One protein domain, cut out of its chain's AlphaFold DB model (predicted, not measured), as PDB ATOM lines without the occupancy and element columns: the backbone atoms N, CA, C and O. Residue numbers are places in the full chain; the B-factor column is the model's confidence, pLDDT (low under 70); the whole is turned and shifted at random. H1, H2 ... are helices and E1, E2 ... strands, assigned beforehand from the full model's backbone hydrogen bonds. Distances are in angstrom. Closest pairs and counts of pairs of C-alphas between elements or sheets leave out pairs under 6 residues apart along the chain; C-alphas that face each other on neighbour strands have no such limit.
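Overview. This is residues 2 to 99 of the 99 residues of an uncharacterized protein of Pelobacter carbinolicus (strain DSM 2380 / NBRC 103641 / GraBd1) (UniProt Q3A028). With little regular structure, this is a small, strongly twisted sheet with helices H1 and H2 towards one end and a looping tail, residues 74 to 99, at the other. The 98 printed residues run H1, H2, E1, E2, E3, E4, mixed in class; named elements hold only 36. The sheet, E1 E2 E3 E4, is an antiparallel meander, each strand beside the one before. It is compact, radius of gyration of the C-alphas 13.2 A, spanning 42 by 27 by 23 A.

Along the chain. From C-alpha 6 at (165.510, 161.969, 256.243), H1 runs 15.3 A to residue 16. Next find H2, 27 to 31; E1, 41 to 44; E2, 47 to 53; E3, 59 to 64, 16.9 A long; and E4, 71 to 73, ending at (147.035, 172.884, 256.730).

Arrangement. Within hydrogen-bond range, find N 42 and O 52 in hairpin E1 and E2, 2.9 A; N 51 and O 60 in E2 and E3, 2.9 A; N 72 and O 63 in E3 and E4, 2.8 A. H2 is on the sheet, height 8.3 A. H1 is close to H2 but not clearly touching: C-alphas 12 and 29, the closest, are 7.4 A apart. H1 has every O i to N i+4 pair within range; H2 has 0 of 1, but 2 of 2 O i to N i+3.

Size, cuts and confidence. The printed part has no cut; pLDDT is under 70 at residues 2 to 3 and 98 to 99.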
ATOM      1  N   GLU A   2     166.859 174.793 256.379       57.44
ATOM      2  CA  GLU A   2     167.680 173.621 256.077       57.44
ATOM      3  C   GLU A   2     166.786 172.441 255.657       57.44
ATOM      4  O   GLU A   2     165.625 172.378 256.083       57.44
ATOM      5  N   PRO A   3     167.267 171.537 254.786       67.94
ATOM      6  CA  PRO A   3     166.523 170.336 254.430       67.94
ATOM      7  C   PRO A   3     166.227 169.518 255.689       67.94
ATOM      8  O   PRO A   3     167.123 169.268 256.490       67.94
ATOM      9  N   LEU A   4     164.972 169.096 255.855       80.88
ATOM     10  CA  LEU A   4     164.588 168.214 256.952       80.88
ATOM     11  C   LEU A   4     165.382 166.906 256.854       80.88
ATOM     12  O   LEU A   4     165.457 166.315 255.772       80.88
ATOM     13  N   ASP A   5     165.951 166.445 257.967       87.12
ATOM     14  CA  ASP A   5     166.675 165.182 257.974       87.12
ATOM     15  C   ASP A   5     165.740 164.017 257.593       87.12
ATOM     16  O   ASP A   5     164.541 163.994 257.898       87.12
ATOM     17  N   ARG A   6     166.292 163.046 256.861       86.62
ATOM     18  CA  ARG A   6     165.510 161.969 256.243       86.62
ATOM     19  C   ARG A   6     164.801 161.091 257.277       86.62
ATOM     20  O   ARG A   6     163.693 160.618 257.014       86.62
ATOM     21  N   ASP A   7     165.417 160.868 258.433       91.69
ATOM     22  CA  ASP A   7     164.858 160.007 259.476       91.69
ATOM     23  C   ASP A   7     163.676 160.671 260.185       91.69
ATOM     24  O   ASP A   7     162.639 160.031 260.387       91.69
ATOM     25  N   THR A   8     163.777 161.962 260.496       92.44
ATOM     26  CA  THR A   8     162.668 162.769 261.012       92.44
ATOM     27  C   THR A   8     161.543 162.847 259.995       92.44
ATOM     28  O   THR A   8     160.392 162.584 260.352       92.44
ATOM     29  N   ALA A   9     161.850 163.097 258.718       93.44
ATOM     30  CA  ALA A   9     160.847 163.117 257.654       93.44
ATOM     31  C   ALA A   9     160.056 161.802 257.592       93.44
ATOM     32  O   ALA A   9     158.824 161.806 257.561       93.44
ATOM     33  N   LYS A  10     160.759 160.667 257.666       94.62
ATOM     34  CA  LYS A  10     160.158 159.330 257.660       94.62
ATOM     35  C   LYS A  10     159.296 159.061 258.892       94.62
ATOM     36  O   LYS A  10     158.215 158.479 258.769       94.62
ATOM     37  N   LYS A  11     159.745 159.466 260.084       95.38
ATOM     38  CA  LYS A  11     158.966 159.332 261.330       95.38
ATOM     39  C   LYS A  11     157.679 160.153 261.266       95.38
ATOM     40  O   LYS A  11     156.603 159.615 261.528       95.38
ATOM     41  N   LEU A  12     157.783 161.416 260.856       96.12
ATOM     42  CA  LEU A  12     156.647 162.322 260.704       96.12
ATOM     43  C   LEU A  12     155.660 161.819 259.645       96.12
ATOM     44  O   LEU A  12     154.461 161.762 259.916       96.12
ATOM     45  N   TYR A  13     156.149 161.367 258.485       96.38
ATOM     46  CA  TYR A  13     155.317 160.740 257.455       96.38
ATOM     47  C   TYR A  13     154.532 159.554 258.019       96.38
ATOM     48  O   TYR A  13     153.307 159.525 257.920       96.38
ATOM     49  N   LYS A  14     155.209 158.594 258.665       96.38
ATOM     50  CA  LYS A  14     154.556 157.403 259.234       96.38
ATOM     51  C   LYS A  14     153.486 157.750 260.268       96.38
ATOM     52  O   LYS A  14     152.452 157.082 260.298       96.38
ATOM     53  N   HIS A  15     153.738 158.759 261.101       95.88
ATOM     54  CA  HIS A  15     152.783 159.235 262.096       95.88
ATOM     55  C   HIS A  15     151.555 159.867 261.424       95.88
ATOM     56  O   HIS A  15     150.441 159.354 261.547       95.88
ATOM     57  N   TYR A  16     151.766 160.926 260.637       96.44
ATOM     58  CA  TYR A  16     150.669 161.718 260.083       96.44
ATOM     59  C   TYR A  16     149.921 161.026 258.940       96.44
ATOM     60  O   TYR A  16     148.761 161.332 258.688       96.44
ATOM     61  N   ARG A  17     150.524 160.033 258.275       94.31
ATOM     62  CA  ARG A  17     149.832 159.234 257.251       94.31
ATOM     63  C   ARG A  17     148.637 158.458 257.808       94.31
ATOM     64  O   ARG A  17     147.710 158.168 257.048       94.31
ATOM     65  N   LYS A  18     148.694 158.095 259.093       93.75
ATOM     66  CA  LYS A  18     147.648 157.353 259.811       93.75
ATOM     67  C   LYS A  18     146.781 158.257 260.684       93.75
ATOM     68  O   LYS A  18     145.626 157.923 260.912       93.75
ATOM     69  N   ASN A  19     147.329 159.373 261.162       94.25
ATOM     70  CA  ASN A  19     146.622 160.326 262.006       94.25
ATOM     71  C   ASN A  19     146.861 161.755 261.512       94.25
ATOM     72  O   ASN A  19     147.907 162.331 261.778       94.25
ATOM     73  N   LEU A  20     145.893 162.323 260.795       95.19
ATOM     74  CA  LEU A  20     146.017 163.672 260.243       95.19
ATOM     75  C   LEU A  20     145.728 164.781 261.267       95.19
ATOM     76  O   LEU A  20     146.033 165.940 260.986       95.19
ATOM     77  N   ASP A  21     145.134 164.467 262.425       96.06
ATOM     78  CA  ASP A  21     144.790 165.493 263.413       96.06
ATOM     79  C   ASP A  21     146.052 166.155 263.972       96.06
ATOM     80  O   ASP A  21     147.002 165.497 264.394       96.06
ATOM     81  N   GLY A  22     146.055 167.486 263.979       95.31
ATOM     82  CA  GLY A  22     147.139 168.278 264.549       95.31
ATOM     83  C   GLY A  22     148.316 168.515 263.606       95.31
ATOM     84  O   GLY A  22     149.244 169.221 263.996       95.31
ATOM     85  N   ILE A  23     148.279 168.028 262.360       97.25
ATOM     86  CA  ILE A  23     149.338 168.263 261.364       97.25
ATOM     87  C   ILE A  23     149.635 169.757 261.151       97.25
ATOM     88  O   ILE A  23     150.780 170.146 260.890       97.25
ATOM     89  N   ARG A  24     148.631 170.626 261.325       95.94
ATOM     90  CA  ARG A  24     148.789 172.089 261.266       95.94
ATOM     91  C   ARG A  24     149.766 172.643 262.315       95.94
ATOM     92  O   ARG A  24     150.399 173.669 262.077       95.94
ATOM     93  N   ASN A  25     149.947 171.941 263.433       96.62
ATOM     94  CA  ASN A  25     150.829 172.337 264.532       96.62
ATOM     95  C   ASN A  25     152.283 171.873 264.346       96.62
ATOM     96  O   ASN A  25     153.125 172.218 265.166       96.62
ATOM     97  N   CYS A  26     152.594 171.120 263.286       96.06
ATOM     98  CA  CYS A  26     153.944 170.644 262.981       96.06
ATOM     99  C   CYS A  26     154.508 171.409 261.768       96.06
ATOM    100  O   CYS A  26     154.091 171.152 260.630       96.06
ATOM    101  N   PRO A  27     155.407 172.397 261.966       93.25
ATOM    102  CA  PRO A  27     156.010 173.195 260.895       93.25
ATOM    103  C   PRO A  27     156.663 172.361 259.786       93.25
ATOM    104  O   PRO A  27     156.473 172.667 258.608       93.25
ATOM    105  N   GLU A  28     157.344 171.281 260.154       94.31
ATOM    106  CA  GLU A  28     158.113 170.373 259.297       94.31
ATOM    107  C   GLU A  28     157.236 169.689 258.246       94.31
ATOM    108  O   GLU A  28     157.668 169.446 257.118       94.31
ATOM    109  N   MET A  29     155.957 169.460 258.563       95.12
ATOM    110  CA  MET A  29     154.999 168.869 257.627       95.12
ATOM    111  C   MET A  29     154.751 169.747 256.394       95.12
ATOM    112  O   MET A  29     154.218 169.253 255.400       95.12
ATOM    113  N   ALA A  30     155.186 171.013 256.396       94.62
ATOM    114  CA  ALA A  30     155.219 171.868 255.207       94.62
ATOM    115  C   ALA A  30     156.103 171.325 254.075       94.62
ATOM    116  O   ALA A  30     155.951 171.763 252.931       94.62
ATOM    117  N   SER A  31     157.017 170.417 254.415       95.00
ATOM    118  CA  SER A  31     158.066 169.902 253.543       95.00
ATOM    119  C   SER A  31     157.924 168.409 253.263       95.00
ATOM    120  O   SER A  31     158.811 167.853 252.640       95.00
ATOM    121  N   ILE A  32     156.839 167.746 253.689       96.25
ATOM    122  CA  ILE A  32     156.651 166.293 253.528       96.25
ATOM    123  C   ILE A  32     155.360 165.998 252.762       96.25
ATOM    124  O   ILE A  32     154.278 166.481 253.117       96.25
ATOM    125  N   CYS A  33     155.454 165.155 251.736       96.44
ATOM    126  CA  CYS A  33     154.304 164.607 251.029       96.44
ATOM    127  C   CYS A  33     153.719 163.401 251.774       96.44
ATOM    128  O   CYS A  33     154.402 162.405 251.993       96.44
ATOM    129  N   LEU A  34     152.419 163.441 252.080       96.25
ATOM    130  CA  LEU A  34     151.710 162.308 252.687       96.25
ATOM    131  C   LEU A  34     151.238 161.249 251.679       96.25
ATOM    132  O   LEU A  34     150.646 160.255 252.084       96.25
ATOM    133  N   ILE A  35     151.491 161.432 250.383       96.44
ATOM    134  CA  ILE A  35     151.145 160.437 249.358       96.44
ATOM    135  C   ILE A  35     152.342 159.542 249.038       96.44
ATOM    136  O   ILE A  35     152.193 158.326 248.998       96.44
ATOM    137  N   CYS A  36     153.523 160.133 248.839       95.81
ATOM    138  CA  CYS A  36     154.708 159.415 248.361       95.81
ATOM    139  C   CYS A  36     155.955 159.579 249.243       95.81
ATOM    140  O   CYS A  36     157.051 159.287 248.776       95.81
ATOM    141  N   GLU A  37     155.821 160.095 250.472       95.81
ATOM    142  CA  GLU A  37     156.921 160.291 251.443       95.81
ATOM    143  C   GLU A  37     158.008 161.306 251.013       95.81
ATOM    144  O   GLU A  37     158.888 161.659 251.793       95.81
ATOM    145  N   SER A  38     157.939 161.847 249.794       94.88
ATOM    146  CA  SER A  38     158.921 162.804 249.279       94.88
ATOM    147  C   SER A  38     158.999 164.088 250.112       94.88
ATOM    148  O   SER A  38     157.971 164.655 250.492       94.88
ATOM    149  N   ILE A  39     160.225 164.594 250.292       94.75
ATOM    150  CA  ILE A  39     160.502 165.889 250.930       94.75
ATOM    151  C   ILE A  39     160.611 167.065 249.939       94.75
ATOM    152  O   ILE A  39     160.954 168.188 250.306       94.75
ATOM    153  N   HIS A  40     160.331 166.828 248.653       94.31
ATOM    154  CA  HIS A  40     160.416 167.847 247.604       94.31
ATOM    155  C   HIS A  40     159.077 168.570 247.431       94.31
ATOM    156  O   HIS A  40     158.387 168.411 246.419       94.31
ATOM    157  N   ILE A  41     158.698 169.347 248.445       95.56
ATOM    158  CA  ILE A  41     157.513 170.206 248.413       95.56
ATOM    159  C   ILE A  41     157.914 171.626 248.028       95.56
ATOM    160  O   ILE A  41     158.809 172.208 248.636       95.56
ATOM    161  N   VAL A  42     157.217 172.203 247.052       95.75
ATOM    162  CA  VAL A  42     157.429 173.587 246.616       95.75
ATOM    163  C   VAL A  42     156.128 174.386 246.626       95.75
ATOM    164  O   VAL A  42     155.056 173.790 246.508       95.75
ATOM    165  N   PRO A  43     156.182 175.718 246.784       95.94
ATOM    166  CA  PRO A  43     155.027 176.578 246.545       95.94
ATOM    167  C   PRO A  43     154.518 176.435 245.108       95.94
ATOM    168  O   PRO A  43     155.303 176.191 244.191       95.94
ATOM    169  N   VAL A  44     153.211 176.598 244.914       95.44
ATOM    170  CA  VAL A  44     152.620 176.711 243.576       95.44
ATOM    171  C   VAL A  44     152.775 178.152 243.095       95.44
ATOM    172  O   VAL A  44     152.435 179.091 243.815       95.44
ATOM    173  N   GLU A  45     153.288 178.335 241.881       93.56
ATOM    174  CA  GLU A  45     153.445 179.661 241.281       93.56
ATOM    175  C   GLU A  45     152.088 180.373 241.156       93.56
ATOM    176  O   GLU A  45     151.075 179.761 240.818       93.56
ATOM    177  N   GLY A  46     152.049 181.660 241.510       92.69
ATOM    178  CA  GLY A  46     150.820 182.458 241.508       92.69
ATOM    179  C   GLY A  46     149.815 182.130 242.623       92.69
ATOM    180  O   GLY A  46     148.788 182.797 242.711       92.69
ATOM    181  N   ASN A  47     150.079 181.152 243.503       92.06
ATOM    182  CA  ASN A  47     149.203 180.846 244.637       92.06
ATOM    183  C   ASN A  47     149.992 180.703 245.955       92.06
ATOM    184  O   ASN A  47     150.500 179.619 246.255       92.06
ATOM    185  N   PRO A  48     150.038 181.755 246.797       89.56
ATOM    186  CA  PRO A  48     150.838 181.751 248.024       89.56
ATOM    187  C   PRO A  48     150.318 180.776 249.091       89.56
ATOM    188  O   PRO A  48     151.021 180.485 250.058       89.56
ATOM    189  N   TYR A  49     149.099 180.256 248.931       93.62
ATOM    190  CA  TYR A  49     148.467 179.354 249.888       93.62
ATOM    191  C   TYR A  49     148.685 177.883 249.568       93.62
ATOM    192  O   TYR A  49     148.404 177.034 250.416       93.62
ATOM    193  N   LYS A  50     149.146 177.553 248.358       95.56
ATOM    194  CA  LYS A  50     149.267 176.171 247.895       95.56
ATOM    195  C   LYS A  50     150.714 175.718 247.819       95.56
ATOM    196  O   LYS A  50     151.621 176.441 247.414       95.56
ATOM    197  N   ARG A  51     150.899 174.453 248.170       97.00
ATOM    198  CA  ARG A  51     152.140 173.706 248.021       97.00
ATOM    199  C   ARG A  51     151.881 172.469 247.183       97.00
ATOM    200  O   ARG A  51     150.782 171.919 247.224       97.00
ATOM    201  N   VAL A  52     152.890 172.019 246.453       97.62
ATOM    202  CA  VAL A  52     152.827 170.845 245.588       97.62
ATOM    203  C   VAL A  52     154.059 169.971 245.776       97.62
ATOM    204  O   VAL A  52     155.183 170.455 245.918       97.62
ATOM    205  N   CYS A  53     153.848 168.660 245.796       97.56
ATOM    206  CA  CYS A  53     154.928 167.692 245.747       97.56
ATOM    207  C   CYS A  53     155.463 167.579 244.320       97.56
ATOM    208  O   CYS A  53     154.738 167.141 243.430       97.56
ATOM    209  N   ARG A  54     156.749 167.881 244.110       96.38
ATOM    210  CA  ARG A  54     157.399 167.722 242.797       96.38
ATOM    211  C   ARG A  54     157.434 166.274 242.309       96.38
ATOM    212  O   ARG A  54     157.486 166.053 241.111       96.38
ATOM    213  N   ASN A  55     157.404 165.306 243.226       96.69
ATOM    214  CA  ASN A  55     157.533 163.891 242.882       96.69
ATOM    215  C   ASN A  55     156.223 163.258 242.379       96.69
ATOM    216  O   ASN A  55     156.255 162.462 241.453       96.69
ATOM    217  N   CYS A  56     155.076 163.575 242.992       97.38
ATOM    218  CA  CYS A  56     153.790 162.942 242.645       97.38
ATOM    219  C   CYS A  56     152.682 163.923 242.239       97.38
ATOM    220  O   CYS A  56     151.556 163.501 241.999       97.38
ATOM    221  N   GLY A  57     152.955 165.230 242.225       97.25
ATOM    222  CA  GLY A  57     151.975 166.257 241.870       97.25
ATOM    223  C   GLY A  57     150.903 166.528 242.930       97.25
ATOM    224  O   GLY A  57     150.093 167.432 242.747       97.25
ATOM    225  N   PHE A  58     150.890 165.805 244.056       97.38
ATOM    226  CA  PHE A  58     149.918 166.052 245.119       97.38
ATOM    227  C   PHE A  58     150.051 167.479 245.665       97.38
ATOM    228  O   PHE A  58     151.114 167.860 246.172       97.38
ATOM    229  N   ALA A  59     148.964 168.245 245.586       96.88
ATOM    230  CA  ALA A  59     148.888 169.620 246.051       96.88
ATOM    231  C   ALA A  59     148.015 169.744 247.304       96.88
ATOM    232  O   ALA A  59     147.014 169.047 247.461       96.88
ATOM    233  N   PHE A  60     148.382 170.660 248.194       97.12
ATOM    234  CA  PHE A  60     147.652 170.931 249.427       97.12
ATOM    235  C   PHE A  60     147.788 172.399 249.838       97.12
ATOM    236  O   PHE A  60     148.717 173.097 249.433       97.12
ATOM    237  N   PHE A  61     146.845 172.871 250.652       96.62
ATOM    238  CA  PHE A  61     146.884 174.223 251.203       96.62
ATOM    239  C   PHE A  61     147.742 174.274 252.462       96.62
ATOM    240  O   PHE A  61     147.596 173.415 253.332       96.62
ATOM    241  N   ARG A  62     148.595 175.292 252.585       96.00
ATOM    242  CA  ARG A  62     149.314 175.597 253.819       96.00
ATOM    243  C   ARG A  62     149.736 177.061 253.897       96.00
ATOM    244  O   ARG A  62     150.584 177.493 253.119       96.00
ATOM    245  N   TYR A  63     149.190 177.790 254.865       95.38
ATOM    246  CA  TYR A  63     149.409 179.228 255.055       95.38
ATOM    247  C   TYR A  63     149.097 179.653 256.497       95.38
ATOM    248  O   TYR A  63     148.741 178.823 257.335       95.38
ATOM    249  N   LYS A  64     149.293 180.934 256.812       95.38
ATOM    250  CA  LYS A  64     148.930 181.524 258.105       95.38
ATOM    251  C   LYS A  64     147.558 182.178 257.988       95.38
ATOM    252  O   LYS A  64     147.344 182.939 257.054       95.38
ATOM    253  N   CYS A  65     146.665 181.876 258.925       94.75
ATOM    254  CA  CYS A  65     145.373 182.544 259.045       94.75
ATOM    255  C   CYS A  65     145.592 184.043 259.262       94.75
ATOM    256  O   CYS A  65     146.319 184.415 260.188       94.75
ATOM    257  N   SER A  66     144.959 184.886 258.446       92.94
ATOM    258  CA  SER A  66     145.116 186.342 258.556       92.94
ATOM    259  C   SER A  66     144.553 186.902 259.871       92.94
ATOM    260  O   SER A  66     145.094 187.863 260.410       92.94
ATOM    261  N   ALA A  67     143.520 186.259 260.427       95.00
ATOM    262  CA  ALA A  67     142.819 186.736 261.616       95.00
ATOM    263  C   ALA A  67     143.528 186.405 262.942       95.00
ATOM    264  O   ALA A  67     143.493 187.202 263.872       95.00
ATOM    265  N   CYS A  68     144.142 185.220 263.065       95.62
ATOM    266  CA  CYS A  68     144.720 184.754 264.338       95.62
ATOM    267  C   CYS A  68     146.175 184.269 264.248       95.62
ATOM    268  O   CYS A  68     146.744 183.850 265.253       95.62
ATOM    269  N   GLY A  69     146.780 184.252 263.056       95.00
ATOM    270  CA  GLY A  69     148.158 183.794 262.853       95.00
ATOM    271  C   GLY A  69     148.376 182.283 263.017       95.00
ATOM    272  O   GLY A  69     149.506 181.802 262.866       95.00
ATOM    273  N   ALA A  70     147.327 181.501 263.292       95.81
ATOM    274  CA  ALA A  70     147.430 180.047 263.348       95.81
ATOM    275  C   ALA A  70     147.817 179.476 261.978       95.81
ATOM    276  O   ALA A  70     147.433 179.990 260.924       95.81
ATOM    277  N   THR A  71     148.586 178.389 261.983       96.62
ATOM    278  CA  THR A  71     148.877 177.652 260.753       96.62
ATOM    279  C   THR A  71     147.620 176.928 260.294       96.62
ATOM    280  O   THR A  71     146.976 176.225 261.068       96.62
ATOM    281  N   ILE A  72     147.310 177.074 259.017       97.00
ATOM    282  CA  ILE A  72     146.327 176.279 258.303       97.00
ATOM    283  C   ILE A  72     147.080 175.203 257.530       97.00
ATOM    284  O   ILE A  72     148.060 175.501 256.845       97.00
ATOM    285  N   ASP A  73     146.601 173.966 257.604       97.31
ATOM    286  CA  ASP A  73     147.035 172.884 256.730       97.31
ATOM    287  C   ASP A  73     145.808 172.147 256.201       97.31
ATOM    288  O   ASP A  73     145.068 171.542 256.965       97.31
ATOM    289  N   GLY A  74     145.578 172.186 254.890       96.19
ATOM    290  CA  GLY A  74     144.382 171.604 254.275       96.19
ATOM    291  C   GLY A  74     144.314 170.078 254.322       96.19
ATOM    292  O   GLY A  74     143.344 169.510 253.826       96.19
ATOM    293  N   ARG A  75     145.341 169.413 254.861       96.62
ATOM    294  CA  ARG A  75     145.336 167.976 255.161       96.62
ATOM    295  C   ARG A  75     144.820 167.695 256.574       96.62
ATOM    296  O   ARG A  75     144.496 166.549 256.863       96.62
ATOM    297  N   ASP A  76     144.765 168.704 257.441       97.44
ATOM    298  CA  ASP A  76     144.224 168.599 258.795       97.44
ATOM    299  C   ASP A  76     142.686 168.560 258.747       97.44
ATOM    300  O   ASP A  76     142.079 169.466 258.166       97.44
ATOM    301  N   PRO A  77     142.020 167.577 259.381       96.19
ATOM    302  CA  PRO A  77     140.559 167.516 259.423       96.19
ATOM    303  C   PRO A  77     139.906 168.748 260.066       96.19
ATOM    304  O   PRO A  77     138.763 169.069 259.748       96.19
ATOM    305  N   LYS A  78     140.619 169.466 260.947       96.38
ATOM    306  CA  LYS A  78     140.127 170.692 261.598       96.38
ATOM    307  C   LYS A  78     140.294 171.948 260.738       96.38
ATOM    308  O   LYS A  78     139.907 173.030 261.172       96.38
ATOM    309  N   ASN A  79     140.849 171.824 259.532       96.44
ATOM    310  CA  ASN A  79     140.874 172.880 258.524       96.44
ATOM    311  C   ASN A  79     140.054 172.464 257.288       96.44
ATOM    312  O   ASN A  79     140.626 172.216 256.219       96.44
ATOM    313  N   PRO A  80     138.715 172.364 257.407       95.88
ATOM    314  CA  PRO A  80     137.863 171.948 256.300       95.88
ATOM    315  C   PRO A  80     137.914 172.960 255.142       95.88
ATOM    316  O   PRO A  80     138.272 174.128 255.344       95.88
ATOM    317  N   PRO A  81     137.598 172.530 253.907       95.31
ATOM    318  CA  PRO A  81     137.447 173.455 252.793       95.31
ATOM    319  C   PRO A  81     136.280 174.416 253.049       95.31
ATOM    320  O   PRO A  81     135.245 174.019 253.571       95.31
ATOM    321  N   CYS A  82     136.446 175.674 252.657       93.88
ATOM    322  CA  CYS A  82     135.348 176.622 252.556       93.88
ATOM    323  C   CYS A  82     134.567 176.358 251.266       93.88
ATOM    324  O   CYS A  82     135.165 176.285 250.191       93.88
ATOM    325  N   GLU A  83     133.245 176.264 251.371       91.81
ATOM    326  CA  GLU A  83     132.362 175.984 250.234       91.81
ATOM    327  C   GLU A  83     132.314 177.135 249.218       91.81
ATOM    328  O   GLU A  83     132.093 176.895 248.035       91.81
ATOM    329  N   THR A  84     132.593 178.370 249.647       91.44
ATOM    330  CA  THR A  84     132.524 179.560 248.786       91.44
ATOM    331  C   THR A  84     133.781 179.756 247.941       91.44
ATOM    332  O   THR A  84     133.697 179.935 246.732       91.44
ATOM    333  N   CYS A  85     134.964 179.749 248.567       89.81
ATOM    334  CA  CYS A  85     136.221 180.092 247.888       89.81
ATOM    335  C   CYS A  85     137.208 178.922 247.751       89.81
ATOM    336  O   CYS A  85     138.276 179.081 247.160       89.81
ATOM    337  N   GLY A  86     136.911 177.748 248.318       90.12
ATOM    338  CA  GLY A  86     137.774 176.562 248.239       90.12
ATOM    339  C   GLY A  86     139.082 176.638 249.045       90.12
ATOM    340  O   GLY A  86     139.850 175.670 249.053       90.12
ATOM    341  N   LEU A  87     139.345 177.759 249.735       93.31
ATOM    342  CA  LEU A  87     140.386 177.872 250.763       93.31
ATOM    343  C   LEU A  87     140.019 177.037 251.996       93.31
ATOM    344  O   LEU A  87     139.081 176.244 251.964       93.31
ATOM    345  N   ARG A  88     140.772 177.161 253.089       95.69
ATOM    346  CA  ARG A  88     140.521 176.403 254.317       95.69
ATOM    347  C   ARG A  88     140.035 177.310 255.431       95.69
ATOM    348  O   ARG A  88     140.582 178.391 255.641       95.69
ATOM    349  N   VAL A  89     139.041 176.823 256.162       96.44
ATOM    350  CA  VAL A  89     138.540 177.478 257.369       96.44
ATOM    351  C   VAL A  89     139.537 177.226 258.500       96.44
ATOM    352  O   VAL A  89     139.970 176.095 258.745       96.44
ATOM    353  N   CYS A  90     139.957 178.291 259.174       96.38
ATOM    354  CA  CYS A  90     140.836 178.203 260.329       96.38
ATOM    355  C   CYS A  90     140.097 177.598 261.531       96.38
ATOM    356  O   CYS A  90     138.881 177.702 261.652       96.38
ATOM    357  N   THR A  91     140.837 177.064 262.502       94.75
ATOM    358  CA  THR A  91     140.258 176.610 263.774       94.75
ATOM    359  C   THR A  91     139.656 177.738 264.616       94.75
ATOM    360  O   THR A  91     138.910 177.450 265.542       94.75
ATOM    361  N   CYS A  92     139.960 179.008 264.319       95.25
ATOM    362  CA  CYS A  92     139.265 180.154 264.919       95.25
ATOM    363  C   CYS A  92     137.945 180.516 264.210       95.25
ATOM    364  O   CYS A  92     137.308 181.491 264.592       95.25
ATOM    365  N   GLY A  93     137.559 179.782 263.161       92.88
ATOM    366  CA  GLY A  93     136.366 180.043 262.350       92.88
ATOM    367  C   GLY A  93     136.582 181.009 261.183       92.88
ATOM    368  O   GLY A  93     135.736 181.080 260.297       92.88
ATOM    369  N   ALA A  94     137.713 181.722 261.129       93.44
ATOM    370  CA  ALA A  94     138.000 182.638 260.029       93.44
ATOM    371  C   ALA A  94     138.220 181.893 258.705       93.44
ATOM    372  O   ALA A  94     138.869 180.844 258.658       93.44
ATOM    373  N   CYS A  95     137.724 182.482 257.621       88.31
ATOM    374  CA  CYS A  95     137.985 182.048 256.262       88.31
ATOM    375  C   CYS A  95     138.467 183.247 255.448       88.31
ATOM    376  O   CYS A  95     137.742 184.228 255.320       88.31
ATOM    377  N   ASP A  96     139.661 183.153 254.867       81.12
ATOM    378  CA  ASP A  96     140.292 184.222 254.079       81.12
ATOM    379  C   ASP A  96     139.687 184.337 252.662       81.12
ATOM    380  O   ASP A  96     140.411 184.515 251.682       81.12
ATOM    381  N   CYS A  97     138.366 184.160 252.517       81.62
ATOM    382  CA  CYS A  97     137.731 184.349 251.217       81.62
ATOM    383  C   CYS A  97     137.886 185.816 250.795       81.62
ATOM    384  O   CYS A  97     137.577 186.698 251.598       81.62
ATOM    385  N   PRO A  98     138.341 186.088 249.560       68.75
ATOM    386  CA  PRO A  98     138.337 187.446 249.044       68.75
ATOM    387  C   PRO A  98     136.884 187.925 248.959       68.75
ATOM    388  O   PRO A  98     136.063 187.287 248.299       68.75
ATOM    389  N   THR A  99     136.579 188.987 249.704       60.00
ATOM    390  CA  THR A  99     135.334 189.761 249.605       60.00
ATOM    391  C   THR A  99     135.243 190.489 248.280       60.00
ATOM    392  O   THR A  99     136.295 191.034 247.867       60.00
TER     393      THR A  99